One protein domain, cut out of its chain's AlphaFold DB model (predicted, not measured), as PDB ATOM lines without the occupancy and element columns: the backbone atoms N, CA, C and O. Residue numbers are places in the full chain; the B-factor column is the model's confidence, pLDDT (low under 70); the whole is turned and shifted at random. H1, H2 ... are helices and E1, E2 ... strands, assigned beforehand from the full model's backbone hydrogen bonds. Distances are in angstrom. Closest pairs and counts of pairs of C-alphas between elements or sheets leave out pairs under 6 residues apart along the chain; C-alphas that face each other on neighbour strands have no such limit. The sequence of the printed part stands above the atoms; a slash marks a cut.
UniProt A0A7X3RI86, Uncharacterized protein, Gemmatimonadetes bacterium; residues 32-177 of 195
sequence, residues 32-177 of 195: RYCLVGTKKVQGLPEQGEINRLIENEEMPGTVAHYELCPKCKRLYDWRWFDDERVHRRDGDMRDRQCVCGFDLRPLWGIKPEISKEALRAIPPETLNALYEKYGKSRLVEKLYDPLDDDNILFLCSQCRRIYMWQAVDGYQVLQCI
ATOM      1  N   ARG A  32     147.756 148.083 158.501       71.06
ATOM      2  CA  ARG A  32     148.199 149.111 159.463       71.06
ATOM      3  C   ARG A  32     148.898 148.537 160.699       71.06
ATOM      4  O   ARG A  32     149.807 149.153 161.229       71.06
ATOM      5  N   TYR A  33     148.502 147.336 161.120       75.31
ATOM      6  CA  TYR A  33     149.081 146.680 162.293       75.31
ATOM      7  C   TYR A  33     150.482 146.125 162.034       75.31
ATOM      8  O   TYR A  33     151.360 146.170 162.884       75.31
ATOM      9  N   CYS A  34     150.690 145.554 160.850       80.25
ATOM     10  CA  CYS A  34     151.934 144.869 160.509       80.25
ATOM     11  C   CYS A  34     152.848 145.671 159.586       80.25
ATOM     12  O   CYS A  34     153.997 145.278 159.405       80.25
ATOM     13  N   LEU A  35     152.325 146.728 158.964       77.62
ATOM     14  CA  LEU A  35     152.933 147.533 157.902       77.62
ATOM     15  C   LEU A  35     153.363 146.728 156.658       77.62
ATOM     16  O   LEU A  35     154.093 147.227 155.805       77.62
ATOM     17  N   VAL A  36     152.873 145.490 156.530       84.25
ATOM     18  CA  VAL A  36     153.126 144.579 155.402       84.25
ATOM     19  C   VAL A  36     152.031 144.739 154.350       84.25
ATOM     20  O   VAL A  36     150.872 144.954 154.700       84.25
ATOM     21  N   GLY A  37     152.391 144.604 153.070       84.00
ATOM     22  CA  GLY A  37     151.439 144.625 151.957       84.00
ATOM     23  C   GLY A  37     150.328 143.580 152.110       84.00
ATOM     24  O   GLY A  37     150.604 142.416 152.413       84.00
ATOM     25  N   THR A  38     149.078 143.997 151.919       87.31
ATOM     26  CA  THR A  38     147.933 143.083 151.854       87.31
ATOM     27  C   THR A  38     147.858 142.426 150.480       87.31
ATOM     28  O   THR A  38     148.426 142.913 149.500       87.31
ATOM     29  N   LYS A  39     147.200 141.268 150.404       88.94
ATOM     30  CA  LYS A  39     146.995 140.531 149.153       88.94
ATOM     31  C   LYS A  39     145.515 140.266 148.946       88.94
ATOM     32  O   LYS A  39     144.844 139.852 149.886       88.94
ATOM     33  N   LYS A  40     145.017 140.448 147.723       89.69
ATOM     34  CA  LYS A  40     143.673 139.995 147.334       89.69
ATOM     35  C   LYS A  40     143.522 138.515 147.644       89.69
ATOM     36  O   LYS A  40     144.433 137.757 147.340       89.69
ATOM     37  N   VAL A  41     142.404 138.132 148.259       90.44
ATOM     38  CA  VAL A  41     142.162 136.731 148.638       90.44
ATOM     39  C   VAL A  41     141.944 135.853 147.407       90.44
ATOM     40  O   VAL A  41     142.384 134.707 147.379       90.44
ATOM     41  N   GLN A  42     141.310 136.399 146.370       90.56
ATOM     42  CA  GLN A  42     141.157 135.715 145.092       90.56
ATOM     43  C   GLN A  42     142.527 135.315 144.516       90.56
ATOM     44  O   GLN A  42     143.388 136.165 144.294       90.56
ATOM     45  N   GLY A  43     142.711 134.020 144.262       87.50
ATOM     46  CA  GLY A  43     143.954 133.440 143.752       87.50
ATOM     47  C   GLY A  43     144.988 133.070 144.821       87.50
ATOM     48  O   GLY A  43     146.066 132.600 144.462       87.50
ATOM     49  N   LEU A  44     144.694 133.256 146.115       91.81
ATOM     50  CA  LEU A  44     145.543 132.741 147.193       91.81
ATOM     51  C   LEU A  44     145.231 131.268 147.504       91.81
ATOM     52  O   LEU A  44     144.084 130.846 147.352       91.81
ATOM     53  N   PRO A  45     146.210 130.498 148.017       92.94
ATOM     54  CA  PRO A  45     145.970 129.150 148.535       92.94
ATOM     55  C   PRO A  45     144.860 129.106 149.597       92.94
ATOM     56  O   PRO A  45     144.049 128.185 149.607       92.94
ATOM     57  N   GLU A  46     144.775 130.139 150.443       92.94
ATOM     58  CA  GLU A  46     143.770 130.264 151.507       92.94
ATOM     59  C   GLU A  46     142.354 130.608 151.005       92.94
ATOM     60  O   GLU A  46     141.430 130.727 151.809       92.94
ATOM     61  N   GLN A  47     142.140 130.784 149.693       94.56
ATOM     62  CA  GLN A  47     140.844 131.208 149.151       94.56
ATOM     63  C   GLN A  47     139.699 130.276 149.570       94.56
ATOM     64  O   GLN A  47     138.618 130.759 149.895       94.56
ATOM     65  N   GLY A  48     139.917 128.957 149.556       94.88
ATOM     66  CA  GLY A  48     138.882 127.982 149.917       94.88
ATOM     67  C   GLY A  48     138.470 128.068 151.388       94.88
ATOM     68  O   GLY A  48     137.282 128.013 151.697       94.88
ATOM     69  N   GLU A  49     139.441 128.253 152.280       94.81
ATOM     70  CA  GLU A  49     139.216 128.422 153.721       94.81
ATOM     71  C   GLU A  49     138.472 129.731 154.005       94.81
ATOM     72  O   GLU A  49     137.474 129.738 154.721       94.81
ATOM     73  N   ILE A  50     138.889 130.825 153.365       93.25
ATOM     74  CA  ILE A  50     138.263 132.139 153.551       93.25
ATOM     75  C   ILE A  50     136.859 132.191 152.932       93.25
ATOM     76  O   ILE A  50     135.986 132.840 153.494       93.25
ATOM     77  N   ASN A  51     136.600 131.498 151.817       94.44
ATOM     78  CA  ASN A  51     135.240 131.378 151.274       94.44
ATOM     79  C   ASN A  51     134.299 130.714 152.288       94.44
ATOM     80  O   ASN A  51     133.220 131.237 152.542       94.44
ATOM     81  N   ARG A  52     134.730 129.608 152.914       94.38
ATOM     82  CA  ARG A  52     133.940 128.940 153.960       94.38
ATOM     83  C   ARG A  52     133.721 129.841 155.168       94.38
ATOM     84  O   ARG A  52     132.619 129.873 155.691       94.38
ATOM     85  N   LEU A  53     134.745 130.588 155.584       93.06
ATOM     86  CA  LEU A  53     134.612 131.578 156.652       93.06
ATOM     87  C   LEU A  53     133.551 132.631 156.302       93.06
ATOM     88  O   LEU A  53     132.702 132.929 157.131       93.06
ATOM     89  N   ILE A  54     133.582 133.171 155.078       88.94
ATOM     90  CA  ILE A  54     132.607 134.165 154.610       88.94
ATOM     91  C   ILE A  54     131.186 133.599 154.654       88.94
ATOM     92  O   ILE A  54     130.284 134.283 155.127       88.94
ATOM     93  N   GLU A  55     130.991 132.365 154.191       90.25
ATOM     94  CA  GLU A  55     129.689 131.693 154.198       90.25
ATOM     95  C   GLU A  55     129.203 131.400 155.626       90.25
ATOM     96  O   GLU A  55     128.076 131.747 155.969       90.25
ATOM     97  N   ASN A  56     130.057 130.821 156.474       91.50
ATOM     98  CA  ASN A  56     129.706 130.409 157.838       91.50
ATOM     99  C   ASN A  56     129.438 131.595 158.773       91.50
ATOM    100  O   ASN A  56     128.549 131.524 159.618       91.50
ATOM    101  N   GLU A  57     130.213 132.670 158.640       87.12
ATOM    102  CA  GLU A  57     130.048 133.887 159.441       87.12
ATOM    103  C   GLU A  57     129.074 134.886 158.799       87.12
ATOM    104  O   GLU A  57     128.923 135.993 159.314       87.12
ATOM    105  N   GLU A  58     128.433 134.524 157.680       85.25
ATOM    106  CA  GLU A  58     127.505 135.382 156.928       85.25
ATOM    107  C   GLU A  58     128.123 136.755 156.584       85.25
ATOM    108  O   GLU A  58     127.489 137.814 156.646       85.25
ATOM    109  N   MET A  59     129.412 136.756 156.236       84.88
ATOM    110  CA  MET A  59     130.142 137.974 155.906       84.88
ATOM    111  C   MET A  59     129.674 138.532 154.552       84.88
ATOM    112  O   MET A  59     129.411 137.781 153.614       84.88
ATOM    113  N   PRO A  60     129.631 139.865 154.375       79.12
ATOM    114  CA  PRO A  60     129.150 140.455 153.132       79.12
ATOM    115  C   PRO A  60     130.115 140.217 151.960       79.12
ATOM    116  O   PRO A  60     131.331 140.363 152.101       79.12
ATOM    117  N   GLY A  61     129.576 139.958 150.768       79.44
ATOM    118  CA  GLY A  61     130.347 139.861 149.527       79.44
ATOM    119  C   GLY A  61     130.965 138.480 149.278       79.44
ATOM    120  O   GLY A  61     130.402 137.454 149.626       79.44
ATOM    121  N   THR A  62     132.112 138.458 148.601       86.12
ATOM    122  CA  THR A  62     132.815 137.236 148.150       86.12
ATOM    123  C   THR A  62     134.321 137.425 148.308       86.12
ATOM    124  O   THR A  62     134.768 138.555 148.475       86.12
ATOM    125  N   VAL A  63     135.147 136.384 148.175       87.06
ATOM    126  CA  VAL A  63     136.624 136.498 148.271       87.06
ATOM    127  C   VAL A  63     137.271 137.587 147.401       87.06
ATOM    128  O   VAL A  63     138.308 138.124 147.780       87.06
ATOM    129  N   ALA A  64     136.674 137.976 146.269       85.06
ATOM    130  CA  ALA A  64     137.173 139.088 145.445       85.06
ATOM    131  C   ALA A  64     137.132 140.447 146.182       85.06
ATOM    132  O   ALA A  64     137.938 141.351 145.931       85.06
ATOM    133  N   HIS A  65     136.210 140.565 147.135       83.81
ATOM    134  CA  HIS A  65     135.976 141.734 147.968       83.81
ATOM    135  C   HIS A  65     136.910 141.812 149.176       83.81
ATOM    136  O   HIS A  65     136.852 142.805 149.894       83.81
ATOM    137  N   TYR A  66     137.771 140.820 149.406       86.69
ATOM    138  CA  TYR A  66     138.633 140.778 150.584       86.69
ATOM    139  C   TYR A  66     140.118 140.809 150.231       86.69
ATOM    140  O   TYR A  66     140.570 140.311 149.194       86.69
ATOM    141  N   GLU A  67     140.893 141.388 151.140       89.62
ATOM    142  CA  GLU A  67     142.345 141.321 151.166       89.62
ATOM    143  C   GLU A  67     142.834 140.776 152.507       89.62
ATOM    144  O   GLU A  67     142.351 141.151 153.571       89.62
ATOM    145  N   LEU A  68     143.832 139.903 152.458       91.56
ATOM    146  CA  LEU A  68     144.440 139.268 153.613       91.56
ATOM    147  C   LEU A  68     145.789 139.920 153.927       91.56
ATOM    148  O   LEU A  68     146.637 140.096 153.047       91.56
ATOM    149  N   CYS A  69     146.029 140.215 155.203       90.25
ATOM    150  CA  CYS A  69     147.384 140.431 155.695       90.25
ATOM    151  C   CYS A  69     148.074 139.079 155.922       90.25
ATOM    152  O   CYS A  69     147.650 138.329 156.805       90.25
ATOM    153  N   PRO A  70     149.179 138.769 155.222       90.38
ATOM    154  CA  PRO A  70     149.850 137.482 155.381       90.38
ATOM    155  C   PRO A  70     150.502 137.308 156.764       90.38
ATOM    156  O   PRO A  70     150.702 136.178 157.196       90.38
ATOM    157  N   LYS A  71     150.823 138.408 157.466       90.50
ATOM    158  CA  LYS A  71     151.524 138.379 158.760       90.50
ATOM    159  C   LYS A  71     150.589 138.189 159.957       90.50
ATOM    160  O   LYS A  71     150.874 137.360 160.807       90.50
ATOM    161  N   CYS A  72     149.496 138.950 160.044       89.25
ATOM    162  CA  CYS A  72     148.560 138.880 161.183       89.25
ATOM    163  C   CYS A  72     147.202 138.263 160.846       89.25
ATOM    164  O   CYS A  72     146.302 138.300 161.681       89.25
ATOM    165  N   LYS A  73     147.029 137.764 159.618       93.00
ATOM    166  CA  LYS A  73     145.797 137.126 159.138       93.00
ATOM    167  C   LYS A  73     144.533 137.995 159.266       93.00
ATOM    168  O   LYS A  73     143.421 137.477 159.248       93.00
ATOM    169  N   ARG A  74     144.686 139.328 159.345       90.06
ATOM    170  CA  ARG A  74     143.569 140.282 159.243       90.06
ATOM    171  C   ARG A  74     142.975 140.257 157.842       90.06
ATOM    172  O   ARG A  74     143.711 140.417 156.867       90.06
ATOM    173  N   LEU A  75     141.662 140.075 157.783       89.44
ATOM    174  CA  LEU A  75     140.855 140.155 156.576       89.44
ATOM    175  C   LEU A  75     140.227 141.542 156.480       89.44
ATOM    176  O   LEU A  75     139.384 141.934 157.284       89.44
ATOM    177  N   TYR A  76     140.665 142.285 155.480       85.06
ATOM    178  CA  TYR A  76     140.181 143.612 155.154       85.06
ATOM    179  C   TYR A  76     139.160 143.500 154.032       85.06
ATOM    180  O   TYR A  76     139.450 142.899 152.999       85.06
ATOM    181  N   ASP A  77     137.978 144.081 154.212       79.25
ATOM    182  CA  ASP A  77     137.065 144.251 153.086       79.25
ATOM    183  C   ASP A  77     137.589 145.348 152.140       79.25
ATOM    184  O   ASP A  77     138.394 146.197 152.514       79.25
ATOM    185  N   TRP A  78     137.167 145.325 150.882       69.88
ATOM    186  CA  TRP A  78     137.612 146.254 149.844       69.88
ATOM    187  C   TRP A  78     137.361 147.725 150.187       69.88
ATOM    188  O   TRP A  78     138.110 148.574 149.708       69.88
ATOM    189  N   ARG A  79     136.368 148.017 151.039       69.75
ATOM    190  CA  ARG A  79     136.003 149.377 151.459       69.75
ATOM    191  C   ARG A  79     137.060 149.997 152.367       69.75
ATOM    192  O   ARG A  79     137.121 151.214 152.454       69.75
ATOM    193  N   TRP A  80     137.934 149.193 152.976       68.00
ATOM    194  CA  TRP A  80     139.127 149.697 153.670       68.00
ATOM    195  C   TRP A  80     140.107 150.432 152.756       68.00
ATOM    196  O   TRP A  80     140.964 151.171 153.237       68.00
ATOM    197  N   PHE A  81     140.024 150.194 151.451       63.38
ATOM    198  CA  PHE A  81     140.995 150.693 150.486       63.38
ATOM    199  C   PHE A  81     140.350 151.423 149.307       63.38
ATOM    200  O   PHE A  81     141.051 151.740 148.340       63.38
ATOM    201  N   ASP A  82     139.031 151.606 149.348       59.53
ATOM    202  CA  ASP A  82     138.263 152.231 148.283       59.53
ATOM    203  C   ASP A  82     138.107 153.729 148.572       59.53
ATOM    204  O   ASP A  82     137.293 154.155 149.387       59.53
ATOM    205  N   ASP A  83     138.974 154.506 147.925       52.00
ATOM    206  CA  ASP A  83     139.193 155.953 148.095       52.00
ATOM    207  C   ASP A  83     138.174 156.794 147.286       52.00
ATOM    208  O   ASP A  83     138.145 158.021 147.353       52.00
ATOM    209  N   GLU A  84     137.327 156.147 146.474       44.75
ATOM    210  CA  GLU A  84     136.543 156.827 145.430       44.75
ATOM    211  C   GLU A  84     135.216 157.428 145.918       44.75
ATOM    212  O   GLU A  84     134.623 158.269 145.236       44.75
ATOM    213  N   ARG A  85     134.741 157.078 147.119       46.06
ATOM    214  CA  ARG A  85     133.497 157.642 147.661       46.06
ATOM    215  C   ARG A  85     133.763 158.884 148.512       46.06
ATOM    216  O   ARG A  85     133.785 158.831 149.733       46.06
ATOM    217  N   VAL A  86     133.834 160.016 147.810       40.28
ATOM    218  CA  VAL A  86     133.529 161.372 148.306       40.28
ATOM    219  C   VAL A  86     134.555 161.957 149.297       40.28
ATOM    220  O   VAL A  86     134.507 161.759 150.505       40.28
ATOM    221  N   HIS A  87     135.437 162.804 148.759       37.47
ATOM    222  CA  HIS A  87     136.172 163.865 149.470       37.47
ATOM    223  C   HIS A  87     137.144 163.489 150.602       37.47
ATOM    224  O   HIS A  87     137.527 164.375 151.366       37.47
ATOM    225  N   ARG A  88     137.656 162.259 150.679       45.09
ATOM    226  CA  ARG A  88     138.808 161.974 151.550       45.09
ATOM    227  C   ARG A  88     140.107 162.201 150.798       45.09
ATOM    228  O   ARG A  88     140.732 161.291 150.279       45.09
ATOM    229  N   ARG A  89     140.520 163.470 150.726       36.00
ATOM    230  CA  ARG A  89     141.958 163.732 150.634       36.00
ATOM    231  C   ARG A  89     142.564 163.171 151.917       36.00
ATOM    232  O   ARG A  89     142.048 163.444 152.993       36.00
ATOM    233  N   ASP A  90     143.622 162.395 151.744       35.41
ATOM    234  CA  ASP A  90     144.494 161.867 152.789       35.41
ATOM    235  C   ASP A  90     143.973 160.598 153.463       35.41
ATOM    236  O   ASP A  90     143.303 160.648 154.481       35.41
ATOM    237  N   GLY A  91     144.334 159.442 152.896       37.81
ATOM    238  CA  GLY A  91     145.168 158.428 153.564       37.81
ATOM    239  C   GLY A  91     144.732 157.844 154.915       37.81
ATOM    240  O   GLY A  91     145.481 157.036 155.471       37.81
ATOM    241  N   ASP A  92     143.571 158.207 155.458       44.12
ATOM    242  CA  ASP A  92     143.139 157.771 156.773       44.12
ATOM    243  C   ASP A  92     142.311 156.490 156.670       44.12
ATOM    244  O   ASP A  92     141.083 156.468 156.717       44.12
ATOM    245  N   MET A  93     143.035 155.378 156.544       43.62
ATOM    246  CA  MET A  93     142.504 154.011 156.601       43.62
ATOM    247  C   MET A  93     141.908 153.641 157.979       43.62
ATOM    248  O   MET A  93     141.708 152.462 158.255       43.62
ATOM    249  N   ARG A  94     141.690 154.604 158.888       45.41
ATOM    250  CA  ARG A  94     141.029 154.390 160.187       45.41
ATOM    251  C   ARG A  94     139.512 154.255 160.057       45.41
ATOM    252  O   ARG A  94     138.904 153.645 160.933       45.41
ATOM    253  N   ASP A  95     138.939 154.744 158.961       50.78
ATOM    254  CA  ASP A  95     137.494 154.838 158.785       50.78
ATOM    255  C   ASP A  95     136.939 153.705 157.904       50.78
ATOM    256  O   ASP A  95     136.944 153.777 156.676       50.78
ATOM    257  N   ARG A  96     136.393 152.655 158.532       65.31
ATOM    258  CA  ARG A  96     135.430 151.745 157.871       65.31
ATOM    259  C   ARG A  96     134.027 152.343 157.969       65.31
ATOM    260  O   ARG A  96     133.728 153.021 158.937       65.31
ATOM    261  N   GLN A  97     133.118 152.035 157.050       66.25
ATOM    262  CA  GLN A  97     131.701 152.380 157.226       66.25
ATOM    263  C   GLN A  97     130.989 151.416 158.208       66.25
ATOM    264  O   GLN A  97     131.015 150.200 158.014       66.25
ATOM    265  N   CYS A  98     130.325 151.947 159.248       73.44
ATOM    266  CA  CYS A  98     129.233 151.270 159.974       73.44
ATOM    267  C   CYS A  98     128.155 150.893 158.955       73.44
ATOM    268  O   CYS A  98     127.989 151.568 157.938       73.44
ATOM    269  N   VAL A  99     127.342 149.884 159.275       70.38
ATOM    270  CA  VAL A  99     126.115 149.565 158.525       70.38
ATOM    271  C   VAL A  99     125.265 150.791 158.183       70.38
ATOM    272  O   VAL A  99     124.673 150.855 157.112       70.38
ATOM    273  N   CYS A 100     125.219 151.802 159.056       71.88
ATOM    274  CA  CYS A 100     124.419 152.999 158.824       71.88
ATOM    275  C   CYS A 100     125.038 153.959 157.789       71.88
ATOM    276  O   CYS A 100     124.539 155.069 157.630       71.88
ATOM    277  N   GLY A 101     126.145 153.579 157.141       70.12
ATOM    278  CA  GLY A 101     126.858 154.362 156.130       70.12
ATOM    279  C   GLY A 101     127.833 155.407 156.682       70.12
ATOM    280  O   GLY A 101     128.491 156.083 155.899       70.12
ATOM    281  N   PHE A 102     127.945 155.544 158.009       76.06
ATOM    282  CA  PHE A 102     128.849 156.497 158.671       76.06
ATOM    283  C   PHE A 102     130.157 155.848 159.099       76.06
ATOM    284  O   PHE A 102     130.192 154.655 159.376       76.06
ATOM    285  N   ASP A 103     131.202 156.649 159.263       76.94
ATOM    286  CA  ASP A 103     132.521 156.146 159.632       76.94
ATOM    287  C   ASP A 103     132.601 155.576 161.044       76.94
ATOM    288  O   ASP A 103     132.008 156.073 162.007       76.94
ATOM    289  N   LEU A 104     133.391 154.517 161.137       80.00
ATOM    290  CA  LEU A 104     133.916 153.923 162.343       80.00
ATOM    291  C   LEU A 104     135.216 154.627 162.673       80.00
ATOM    292  O   LEU A 104     136.174 154.521 161.923       80.00
ATOM    293  N   ARG A 105     135.248 155.303 163.814       82.69
ATOM    294  CA  ARG A 105     136.425 156.028 164.279       82.69
ATOM    295  C   ARG A 105     137.015 155.343 165.501       82.69
ATOM    296  O   ARG A 105     136.267 154.746 166.280       82.69
ATOM    297  N   PRO A 106     138.330 155.447 165.724       83.38
ATOM    298  CA  PRO A 106     138.896 155.079 167.011       83.38
ATOM    299  C   PRO A 106     138.295 155.944 168.131       83.38
ATOM    300  O   PRO A 106     137.847 157.070 167.897       83.38
ATOM    301  N   LEU A 107     138.276 155.423 169.359       83.88
ATOM    302  CA  LEU A 107     137.586 156.072 170.484       83.88
ATOM    303  C   LEU A 107     138.183 157.432 170.863       83.88
ATOM    304  O   LEU A 107     137.420 158.326 171.221       83.88
ATOM    305  N   TRP A 108     139.499 157.630 170.729       80.50
ATOM    306  CA  TRP A 108     140.139 158.938 170.938       80.50
ATOM    307  C   TRP A 108     139.672 160.010 169.941       80.50
ATOM    308  O   TRP A 108     139.731 161.200 170.240       80.50
ATOM    309  N   GLY A 109     139.163 159.609 168.770       76.38
ATOM    310  CA  GLY A 109     138.584 160.506 167.766       76.38
ATOM    311  C   GLY A 109     137.122 160.884 168.044       76.38
ATOM    312  O   GLY A 109     136.472 161.506 167.199       76.38
ATOM    313  N   ILE A 110     136.575 160.475 169.194       80.56
ATOM    314  CA  ILE A 110     135.171 160.642 169.578       80.56
ATOM    315  C   ILE A 110     135.084 161.306 170.953       80.56
ATOM    316  O   ILE A 110     135.904 161.072 171.836       80.56
ATOM    317  N   LYS A 111     134.049 162.131 171.155       81.44
ATOM    318  CA  LYS A 111     133.811 162.793 172.446       81.44
ATOM    319  C   LYS A 111     133.742 161.762 173.596       81.44
ATOM    320  O   LYS A 111     133.077 160.729 173.438       81.44
ATOM    321  N   PRO A 112     134.384 162.015 174.753       80.88
ATOM    322  CA  PRO A 112     134.420 161.075 175.877       80.88
ATOM    323  C   PRO A 112     133.046 160.604 176.370       80.88
ATOM    324  O   PRO A 112     132.893 159.464 176.795       80.88
ATOM    325  N   GLU A 113     132.026 161.456 176.305       83.62
ATOM    326  CA  GLU A 113     130.669 161.140 176.765       83.62
ATOM    327  C   GLU A 113     130.034 160.065 175.879       83.62
ATOM    328  O   GLU A 113     129.498 159.073 176.369       83.62
ATOM    329  N   ILE A 114     130.189 160.234 174.565       80.75
ATOM    330  CA  ILE A 114     129.696 159.313 173.541       80.75
ATOM    331  C   ILE A 114     130.393 157.955 173.656       80.75
ATOM    332  O   ILE A 114     129.750 156.910 173.569       80.75
ATOM    333  N   SER A 115     131.717 157.961 173.825       82.50
ATOM    334  CA  SER A 115     132.486 156.721 173.937       82.50
ATOM    335  C   SER A 115     132.128 155.950 175.207       82.50
ATOM    336  O   SER A 115     131.887 154.749 175.131       82.50
ATOM    337  N   LYS A 116     131.994 156.625 176.357       83.50
ATOM    338  CA  LYS A 116     131.563 155.998 177.620       83.50
ATOM    339  C   LYS A 116     130.185 155.354 177.521       83.50
ATOM    340  O   LYS A 116     129.995 154.267 178.059       83.50
ATOM    341  N   GLU A 117     129.234 156.019 176.872       83.44
ATOM    342  CA  GLU A 117     127.899 155.464 176.651       83.44
ATOM    343  C   GLU A 117     127.968 154.213 175.770       83.44
ATOM    344  O   GLU A 117     127.460 153.164 176.156       83.44
ATOM    345  N   ALA A 118     128.674 154.293 174.640       82.81
ATOM    346  CA  ALA A 118     128.805 153.176 173.712       82.81
ATOM    347  C   ALA A 118     129.518 151.964 174.337       82.81
ATOM    348  O   ALA A 118     129.125 150.827 174.086       82.81
ATOM    349  N   LEU A 119     130.531 152.180 175.189       86.44
ATOM    350  CA  LEU A 119     131.255 151.100 175.876       86.44
ATOM    351  C   LEU A 119     130.340 150.256 176.781       86.44
ATOM    352  O   LEU A 119     130.641 149.089 177.014       86.44
ATOM    353  N   ARG A 120     129.207 150.801 177.249       87.19
ATOM    354  CA  ARG A 120     128.203 150.036 178.014       87.19
ATOM    355  C   ARG A 120     127.473 148.998 177.168       87.19
ATOM    356  O   ARG A 120     126.914 148.066 177.726       87.19
ATOM    357  N   ALA A 121     127.478 149.158 175.846       87.56
ATOM    358  CA  ALA A 121     126.884 148.204 174.921       87.56
ATOM    359  C   ALA A 121     127.819 147.024 174.607       87.56
ATOM    360  O   ALA A 121     127.434 146.158 173.829       87.56
ATOM    361  N   ILE A 122     129.041 146.974 175.150       90.69
ATOM    362  CA  ILE A 122     129.933 145.820 174.978       90.69
ATOM    363  C   ILE A 122     129.497 144.696 175.934       90.69
ATOM    364  O   ILE A 122     129.320 144.964 177.123       90.69
ATOM    365  N   PRO A 123     129.372 143.441 175.458       90.56
ATOM    366  CA  PRO A 123     129.135 142.284 176.308       90.56
ATOM    367  C   PRO A 123     130.146 142.207 177.463       90.56
ATOM    368  O   PRO A 123     131.350 142.357 177.215       90.56
ATOM    369  N   PRO A 124     129.700 141.974 178.713       89.62
ATOM    370  CA  PRO A 124     130.589 141.895 179.871       89.62
ATOM    371  C   PRO A 124     131.741 140.908 179.677       89.62
ATOM    372  O   PRO A 124     132.853 141.174 180.117       89.62
ATOM    373  N   GLU A 125     131.499 139.806 178.974       90.62
ATOM    374  CA  GLU A 125     132.484 138.764 178.685       90.62
ATOM    375  C   GLU A 125     133.623 139.319 177.819       90.62
ATOM    376  O   GLU A 125     134.799 139.165 178.148       90.62
ATOM    377  N   THR A 126     133.277 140.046 176.755       90.56
ATOM    378  CA  THR A 126     134.240 140.709 175.865       90.56
ATOM    379  C   THR A 126     135.031 141.782 176.607       90.56
ATOM    380  O   THR A 126     136.244 141.906 176.428       90.56
ATOM    381  N   LEU A 127     134.359 142.561 177.456       87.81
ATOM    382  CA  LEU A 127     135.008 143.606 178.240       87.81
ATOM    383  C   LEU A 127     135.970 143.016 179.287       87.81
ATOM    384  O   LEU A 127     137.082 143.518 179.446       87.81
ATOM    385  N   ASN A 128     135.584 141.923 179.947       89.94
ATOM    386  CA  ASN A 128     136.434 141.201 180.891       89.94
ATOM    387  C   ASN A 128     137.666 140.610 180.198       89.94
ATOM    388  O   ASN A 128     138.777 140.818 180.678       89.94
ATOM    389  N   ALA A 129     137.505 139.991 179.025       90.56
ATOM    390  CA  ALA A 129     138.631 139.485 178.240       90.56
ATOM    391  C   ALA A 129     139.626 140.599 177.851       90.56
ATOM    392  O   ALA A 129     140.843 140.401 177.864       90.56
ATOM    393  N   LEU A 130     139.132 141.804 177.541       89.69
ATOM    394  CA  LEU A 130     139.985 142.971 177.297       89.69
ATOM    395  C   LEU A 130     140.725 143.422 178.563       89.69
ATOM    396  O   LEU A 130     141.914 143.749 178.489       89.69
ATOM    397  N   TYR A 131     140.053 143.424 179.717       89.75
ATOM    398  CA  TYR A 131     140.688 143.745 180.994       89.75
ATOM    399  C   TYR A 131     141.753 142.727 181.394       89.75
ATOM    400  O   TYR A 131     142.813 143.139 181.856       89.75
ATOM    401  N   GLU A 132     141.518 141.435 181.182       92.19
ATOM    402  CA  GLU A 132     142.503 140.380 181.441       92.19
ATOM    403  C   GLU A 132     143.719 140.509 180.522       92.19
ATOM    404  O   GLU A 132     144.859 140.412 180.974       92.19
ATOM    405  N   LYS A 133     143.493 140.792 179.234       88.62
ATOM    406  CA  LYS A 133     144.566 140.887 178.238       88.62
ATOM    407  C   LYS A 133     145.484 142.089 178.447       88.62
ATOM    408  O   LYS A 133     146.696 141.972 178.263       88.62
ATOM    409  N   TYR A 134     144.922 143.259 178.747       87.62
ATOM    410  CA  TYR A 134     145.688 144.508 178.783       87.62
ATOM    411  C   TYR A 134     145.910 145.045 180.198       87.62
ATOM    412  O   TYR A 134     146.892 145.749 180.424       87.62
ATOM    413  N   GLY A 135     145.043 144.713 181.154       89.25
ATOM    414  CA  GLY A 135     144.943 145.395 182.442       89.25
ATOM    415  C   GLY A 135     144.124 146.687 182.340       89.25
ATOM    416  O   GLY A 135     144.124 147.368 181.315       89.25
ATOM    417  N   LYS A 136     143.418 147.055 183.416       83.94
ATOM    418  CA  LYS A 136     142.448 148.169 183.415       83.94
ATOM    419  C   LYS A 136     143.049 149.518 183.005       83.94
ATOM    420  O   LYS A 136     142.499 150.173 182.126       83.94
ATOM    421  N   SER A 137     144.164 149.930 183.613       82.69
ATOM    422  CA  SER A 137     144.785 151.237 183.331       82.69
ATOM    423  C   SER A 137     145.333 151.313 181.906       82.69
ATOM    424  O   SER A 137     145.045 152.256 181.175       82.69
ATOM    425  N   ARG A 138     146.031 150.260 181.475       84.56
ATOM    426  CA  ARG A 138     146.615 150.168 180.135       84.56
ATOM    427  C   ARG A 138     145.554 150.047 179.041       84.56
ATOM    428  O   ARG A 138     145.771 150.521 177.933       84.56
ATOM    429  N   LEU A 139     144.402 149.437 179.334       84.81
ATOM    430  CA  LEU A 139     143.279 149.411 178.399       84.81
ATOM    431  C   LEU A 139     142.769 150.828 178.126       84.81
ATOM    432  O   LEU A 139     142.529 151.166 176.975       84.81
ATOM    433  N   VAL A 140     142.640 151.670 179.155       82.88
ATOM    434  CA  VAL A 140     142.208 153.066 178.975       82.88
ATOM    435  C   VAL A 140     143.211 153.841 178.123       82.88
ATOM    436  O   VAL A 140     142.793 154.504 177.179       82.88
ATOM    437  N   GLU A 141     144.511 153.711 178.397       83.12
ATOM    438  CA  GLU A 141     145.560 154.310 177.559       83.12
ATOM    439  C   GLU A 141     145.422 153.843 176.108       83.12
ATOM    440  O   GLU A 141     145.273 154.658 175.207       83.12
ATOM    441  N   LYS A 142     145.323 152.530 175.883       82.88
ATOM    442  CA  LYS A 142     145.202 151.946 174.543       82.88
ATOM    443  C   LYS A 142     143.942 152.377 173.780       82.88
ATOM    444  O   LYS A 142     143.951 152.433 172.556       82.88
ATOM    445  N   LEU A 143     142.838 152.648 174.476       83.50
ATOM    446  CA  LEU A 143     141.592 153.103 173.847       83.50
ATOM    447  C   LEU A 143     141.618 154.593 173.488       83.50
ATOM    448  O   LEU A 143     140.934 154.999 172.547       83.50
ATOM    449  N   TYR A 144     142.371 155.400 174.239       81.00
ATOM    450  CA  TYR A 144     142.317 156.859 174.153       81.00
ATOM    451  C   TYR A 144     143.637 157.527 173.728       81.00
ATOM    452  O   TYR A 144     143.678 158.754 173.646       81.00
ATOM    453  N   ASP A 145     144.683 156.758 173.418       80.50
ATOM    454  CA  ASP A 145     145.950 157.271 172.894       80.50
ATOM    455  C   ASP A 145     145.878 157.479 171.366       80.50
ATOM    456  O   ASP A 145     145.799 156.503 170.614       80.50
ATOM    457  N   PRO A 146     145.926 158.731 170.869       71.88
ATOM    458  CA  PRO A 146     145.917 159.016 169.435       71.88
ATOM    459  C   PRO A 146     147.202 158.585 168.713       71.88
ATOM    460  O   PRO A 146     147.222 158.551 167.478       71.88
ATOM    461  N   LEU A 147     148.273 158.291 169.459       70.50
ATOM    462  CA  LEU A 147     149.541 157.792 168.935       70.50
ATOM    463  C   LEU A 147     149.564 156.259 168.830       70.50
ATOM    464  O   LEU A 147     150.441 155.723 168.151       70.50
ATOM    465  N   ASP A 148     148.605 155.551 169.442       68.75
ATOM    466  CA  ASP A 148     148.461 154.107 169.250       68.75
ATOM    467  C   ASP A 148     147.714 153.823 167.936       68.75
ATOM    468  O   ASP A 148     146.494 153.963 167.789       68.75
ATOM    469  N   ASP A 149     148.475 153.405 166.927       63.66
ATOM    470  CA  ASP A 149     147.927 153.002 165.638       63.66
ATOM    471  C   ASP A 149     147.261 151.610 165.675       63.66
ATOM    472  O   ASP A 149     146.501 151.275 164.757       63.66
ATOM    473  N   ASP A 150     147.466 150.825 166.741       69.88
ATOM    474  CA  ASP A 150     146.802 149.547 167.018       69.88
ATOM    475  C   ASP A 150     145.519 149.740 167.841       69.88
ATOM    476  O   ASP A 150     145.335 149.213 168.944       69.88
ATOM    477  N   ASN A 151     144.602 150.502 167.248       74.81
ATOM    478  CA  ASN A 151     143.265 150.734 167.777       74.81
ATOM    479  C   ASN A 151     142.502 149.406 167.890       74.81
ATOM    480  O   ASN A 151     142.268 148.709 166.898       74.81
ATOM    481  N   ILE A 152     142.111 149.065 169.116       83.00
ATOM    482  CA  ILE A 152     141.420 147.805 169.431       83.00
ATOM    483  C   ILE A 152     139.907 147.897 169.250       83.00
ATOM    484  O   ILE A 152     139.282 146.896 168.914       83.00
ATOM    485  N   LEU A 153     139.329 149.086 169.429       88.12
ATOM    486  CA  LEU A 153     137.899 149.339 169.297       88.12
ATOM    487  C   LEU A 153     137.654 150.500 168.337       88.12
ATOM    488  O   LEU A 153     138.302 151.544 168.419       88.12
ATOM    489  N   PHE A 154     136.660 150.319 167.478       87.00
ATOM    490  CA  PHE A 154     136.173 151.337 166.559       87.00
ATOM    491  C   PHE A 154     134.702 151.602 166.852       87.00
ATOM    492  O   PHE A 154     133.935 150.670 167.066       87.00
ATOM    493  N   LEU A 155     134.291 152.860 166.856       87.62
ATOM    494  CA  LEU A 155     132.941 153.279 167.202       87.62
ATOM    495  C   LEU A 155     132.357 154.122 166.074       87.62
ATOM    496  O   LEU A 155     132.993 155.040 165.560       87.62
ATOM    497  N   CYS A 156     131.109 153.847 165.717       85.19
ATOM    498  CA  CYS A 156     130.376 154.731 164.831       85.19
ATOM    499  C   CYS A 156     129.831 155.945 165.580       85.19
ATOM    500  O   CYS A 156     129.071 155.822 166.547       85.19
ATOM    501  N   SER A 157     130.129 157.135 165.071       81.75
ATOM    502  CA  SER A 157     129.618 158.390 165.623       81.75
ATOM    503  C   SER A 157     128.116 158.620 165.383       81.75
ATOM    504  O   SER A 157     127.560 159.527 165.999       81.75
ATOM    505  N   GLN A 158     127.454 157.810 164.553       83.25
ATOM    506  CA  GLN A 158     126.013 157.900 164.296       83.25
ATOM    507  C   GLN A 158     125.246 156.770 164.991       83.25
ATOM    508  O   GLN A 158     124.404 157.025 165.845       83.25
ATOM    509  N   CYS A 159     125.566 155.516 164.648       83.75
ATOM    510  CA  CYS A 159     124.845 154.326 165.113       83.75
ATOM    511  C   CYS A 159     125.264 153.867 166.527       83.75
ATOM    512  O   CYS A 159     124.665 152.942 167.059       83.75
ATOM    513  N   ARG A 160     126.319 154.464 167.112       86.69
ATOM    514  CA  ARG A 160     126.929 154.104 168.415       86.69
ATOM    515  C   ARG A 160     127.396 152.650 168.564       86.69
ATOM    516  O   ARG A 160     127.822 152.253 169.644       86.69
ATOM    517  N   ARG A 161     127.385 151.873 167.480       88.50
ATOM    518  CA  ARG A 161     127.888 150.499 167.463       88.50
ATOM    519  C   ARG A 161     129.408 150.471 167.560       88.50
ATOM    520  O   ARG A 161     130.087 151.295 166.939       88.50
ATOM    521  N   ILE A 162     129.913 149.491 168.297       90.44
ATOM    522  CA  ILE A 162     131.330 149.231 168.518       90.44
ATOM    523  C   ILE A 162     131.749 148.011 167.714       90.44
ATOM    524  O   ILE A 162     131.053 147.000 167.687       90.44
ATOM    525  N   TYR A 163     132.910 148.114 167.083       89.06
ATOM    526  CA  TYR A 163     133.527 147.080 166.278       89.06
ATOM    527  C   TYR A 163     134.909 146.740 166.824       89.06
ATOM    528  O   TYR A 163     135.641 147.618 167.283       89.06
ATOM    529  N   MET A 164     135.273 145.464 166.742       88.81
ATOM    530  CA  MET A 164     136.570 144.944 167.171       88.81
ATOM    531  C   MET A 164     137.041 143.836 166.230       88.81
ATOM    532  O   MET A 164     136.229 143.110 165.656       88.81
ATOM    533  N   TRP A 165     138.358 143.713 166.063       87.94
ATOM    534  CA  TRP A 165     138.959 142.564 165.392       87.94
ATOM    535  C   TRP A 165     138.788 141.313 166.262       87.94
ATOM    536  O   TRP A 165     139.322 141.254 167.367       87.94
ATOM    537  N   GLN A 166     138.030 140.340 165.764       88.75
ATOM    538  CA  GLN A 166     137.751 139.056 166.405       88.75
ATOM    539  C   GLN A 166     138.552 137.941 165.742       88.75
ATOM    540  O   GLN A 166     138.739 137.944 164.524       88.75
ATOM    541  N   ALA A 167     139.009 136.983 166.548       90.94
ATOM    542  CA  ALA A 167     139.622 135.762 166.047       90.94
ATOM    543  C   ALA A 167     138.532 134.766 165.634       90.94
ATOM    544  O   ALA A 167     137.750 134.354 166.486       90.94
ATOM    545  N   VAL A 168     138.502 134.371 164.362       91.00
ATOM    546  CA  VAL A 168     137.568 133.361 163.839       91.00
ATOM    547  C   VAL A 168     138.314 132.459 162.865       91.00
ATOM    548  O   VAL A 168     138.945 132.958 161.935       91.00
ATOM    549  N   ASP A 169     138.310 131.150 163.125       89.56
ATOM    550  CA  ASP A 169     138.977 130.117 162.316       89.56
ATOM    551  C   ASP A 169     140.423 130.460 161.907       89.56
ATOM    552  O   ASP A 169     140.859 130.227 160.785       89.56
ATOM    553  N   GLY A 170     141.192 131.055 162.826       91.25
ATOM    554  CA  GLY A 170     142.593 131.437 162.589       91.25
ATOM    555  C   GLY A 170     142.792 132.764 161.843       91.25
ATOM    556  O   GLY A 170     143.932 133.204 161.670       91.25
ATOM    557  N   TYR A 171     141.712 133.447 161.463       93.06
ATOM    558  CA  TYR A 171     141.726 134.778 160.860       93.06
ATOM    559  C   TYR A 171     141.305 135.854 161.857       93.06
ATOM    560  O   TYR A 171     140.723 135.583 162.905       93.06
ATOM    561  N   GLN A 172     141.622 137.105 161.532       91.00
ATOM    562  CA  GLN A 172     141.159 138.272 162.274       91.00
ATOM    563  C   GLN A 172     140.134 139.025 161.422       91.00
ATOM    564  O   GLN A 172     140.482 139.570 160.372       91.00
ATOM    565  N   VAL A 173     138.885 139.082 161.878       89.00
ATOM    566  CA  VAL A 173     137.760 139.708 161.167       89.00
ATOM    567  C   VAL A 173     137.170 140.848 161.987       89.00
ATOM    568  O   VAL A 173     137.004 140.737 163.196       89.00
ATOM    569  N   LEU A 174     136.866 141.979 161.349       87.12
ATOM    570  CA  LEU A 174     136.276 143.121 162.047       87.12
ATOM    571  C   LEU A 174     134.755 142.942 162.171       87.12
ATOM    572  O   LEU A 174     134.030 143.088 161.181       87.12
ATOM    573  N   GLN A 175     134.289 142.684 163.391       87.50
ATOM    574  CA  GLN A 175     132.888 142.407 163.723       87.50
ATOM    575  C   GLN A 175     132.295 143.496 164.611       87.50
ATOM    576  O   GLN A 175     133.007 144.090 165.424       87.50
ATOM    577  N   CYS A 176     130.989 143.737 164.475       88.25
ATOM    578  CA  CYS A 176     130.229 144.483 165.471       88.25
ATOM    579  C   CYS A 176     130.158 143.646 166.755       88.25
ATOM    580  O   CYS A 176     129.781 142.477 166.716       88.25
ATOM    581  N   ILE A 177     130.526 144.248 167.881       90.62
ATOM    582  CA  ILE A 177     130.496 143.615 169.204       90.62
ATOM    583  C   ILE A 177     129.457 144.245 170.128       90.62
ATOM    584  O   ILE A 177     129.402 143.884 171.295       90.62
TER     585      ILE A 177
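What this domain is: This is residues 32 to 177 of the 195 residues of an uncharacterized protein of Gemmatimonadetes bacterium (UniProt A0A7X3RI86). A six-stranded sheet, strongly twisted and curled like part of a barrel, runs through this domain, with H1 over it toward the E1 end and three helices, H2, H3 and H4, gathered loosely toward the other end. Residues 84 to 90, within the long link from E2 to E3, stick out as a free loop. The printed part has 146 residues, with four named helices and six named strands in the order H1 E1 E2 E3 H2 H3 H4 E4 E5 E6; the class is mixed, with 66 residues, under half, in named elements. The sheet is mixed, in the order E1 E2 E6 E5 E4 E3. The whole is compact, with a radius of gyration of the C-alphas of 15.6 A and spans of 44 by 38 by 27 A.

How they stand to each other: The sheet runs from edge strand E1, residues 66 to 68, through E2, residues 74 to 77, E6, residues 171 to 176, E5, residues 162 to 168, and E4, residues 153 to 156, to edge strand E3, residues 103 to 106. E4, E5 and E6 form a meander, each strand the antiparallel neighbour of the one before. N 166 and O 173 of the E5 and E6 hairpin are 2.8 A apart, within hydrogen-bond range, as are N 163 and O 154 of the E4 and E5 hairpin, 2.8 A. E2 and E6 are parallel, with N 75 and O 172 2.9 A apart. E1 and E2 form an antiparallel hairpin, with N 67 and O 76 2.8 A apart. E3 and E4 are antiparallel, with N 105 and O 155 2.9 A apart. H1, residues 47 to 56, is on the sheet, its closest C-alphas to E5 being Leu 53 and Val 168, 8.0 A. H2, residues 112 to 119, is on the sheet too; the closest C-alphas to E5 are Ala 118 and Ile 162, 7.0 A. H4, residues 136 to 144, only grazes the sheet with residues 142 to 144. H3, residues 124 to 134, is not on it; it is close to but not clearly touching H4, about perpendicular at 85 degrees, with C-alphas 131 and 139 closest at 6.7 A. Every O i to N i+4 pair is within hydrogen-bond range in H1, H2, H3 and H4.

Where its parts are: H1 begins at C-alpha 47 (140.844, 131.208, 149.151) and is 14.1 A long. H3 is 15.4 A, H4 12.7 A and E5 17.7 A. E6, 15.7 A, ends at C-alpha 176 (130.229, 144.483, 165.471).

The domain as a whole: The C-alphas of Pro 45 and Glu 113, 45.3 A apart, are the two farthest apart. The printed part has no cut. The link from E2 to E3, 25 residues, is long. Mean pLDDT of the printed part is 80.7; it is under 70 at residues 78 to 97 and 148 to 150.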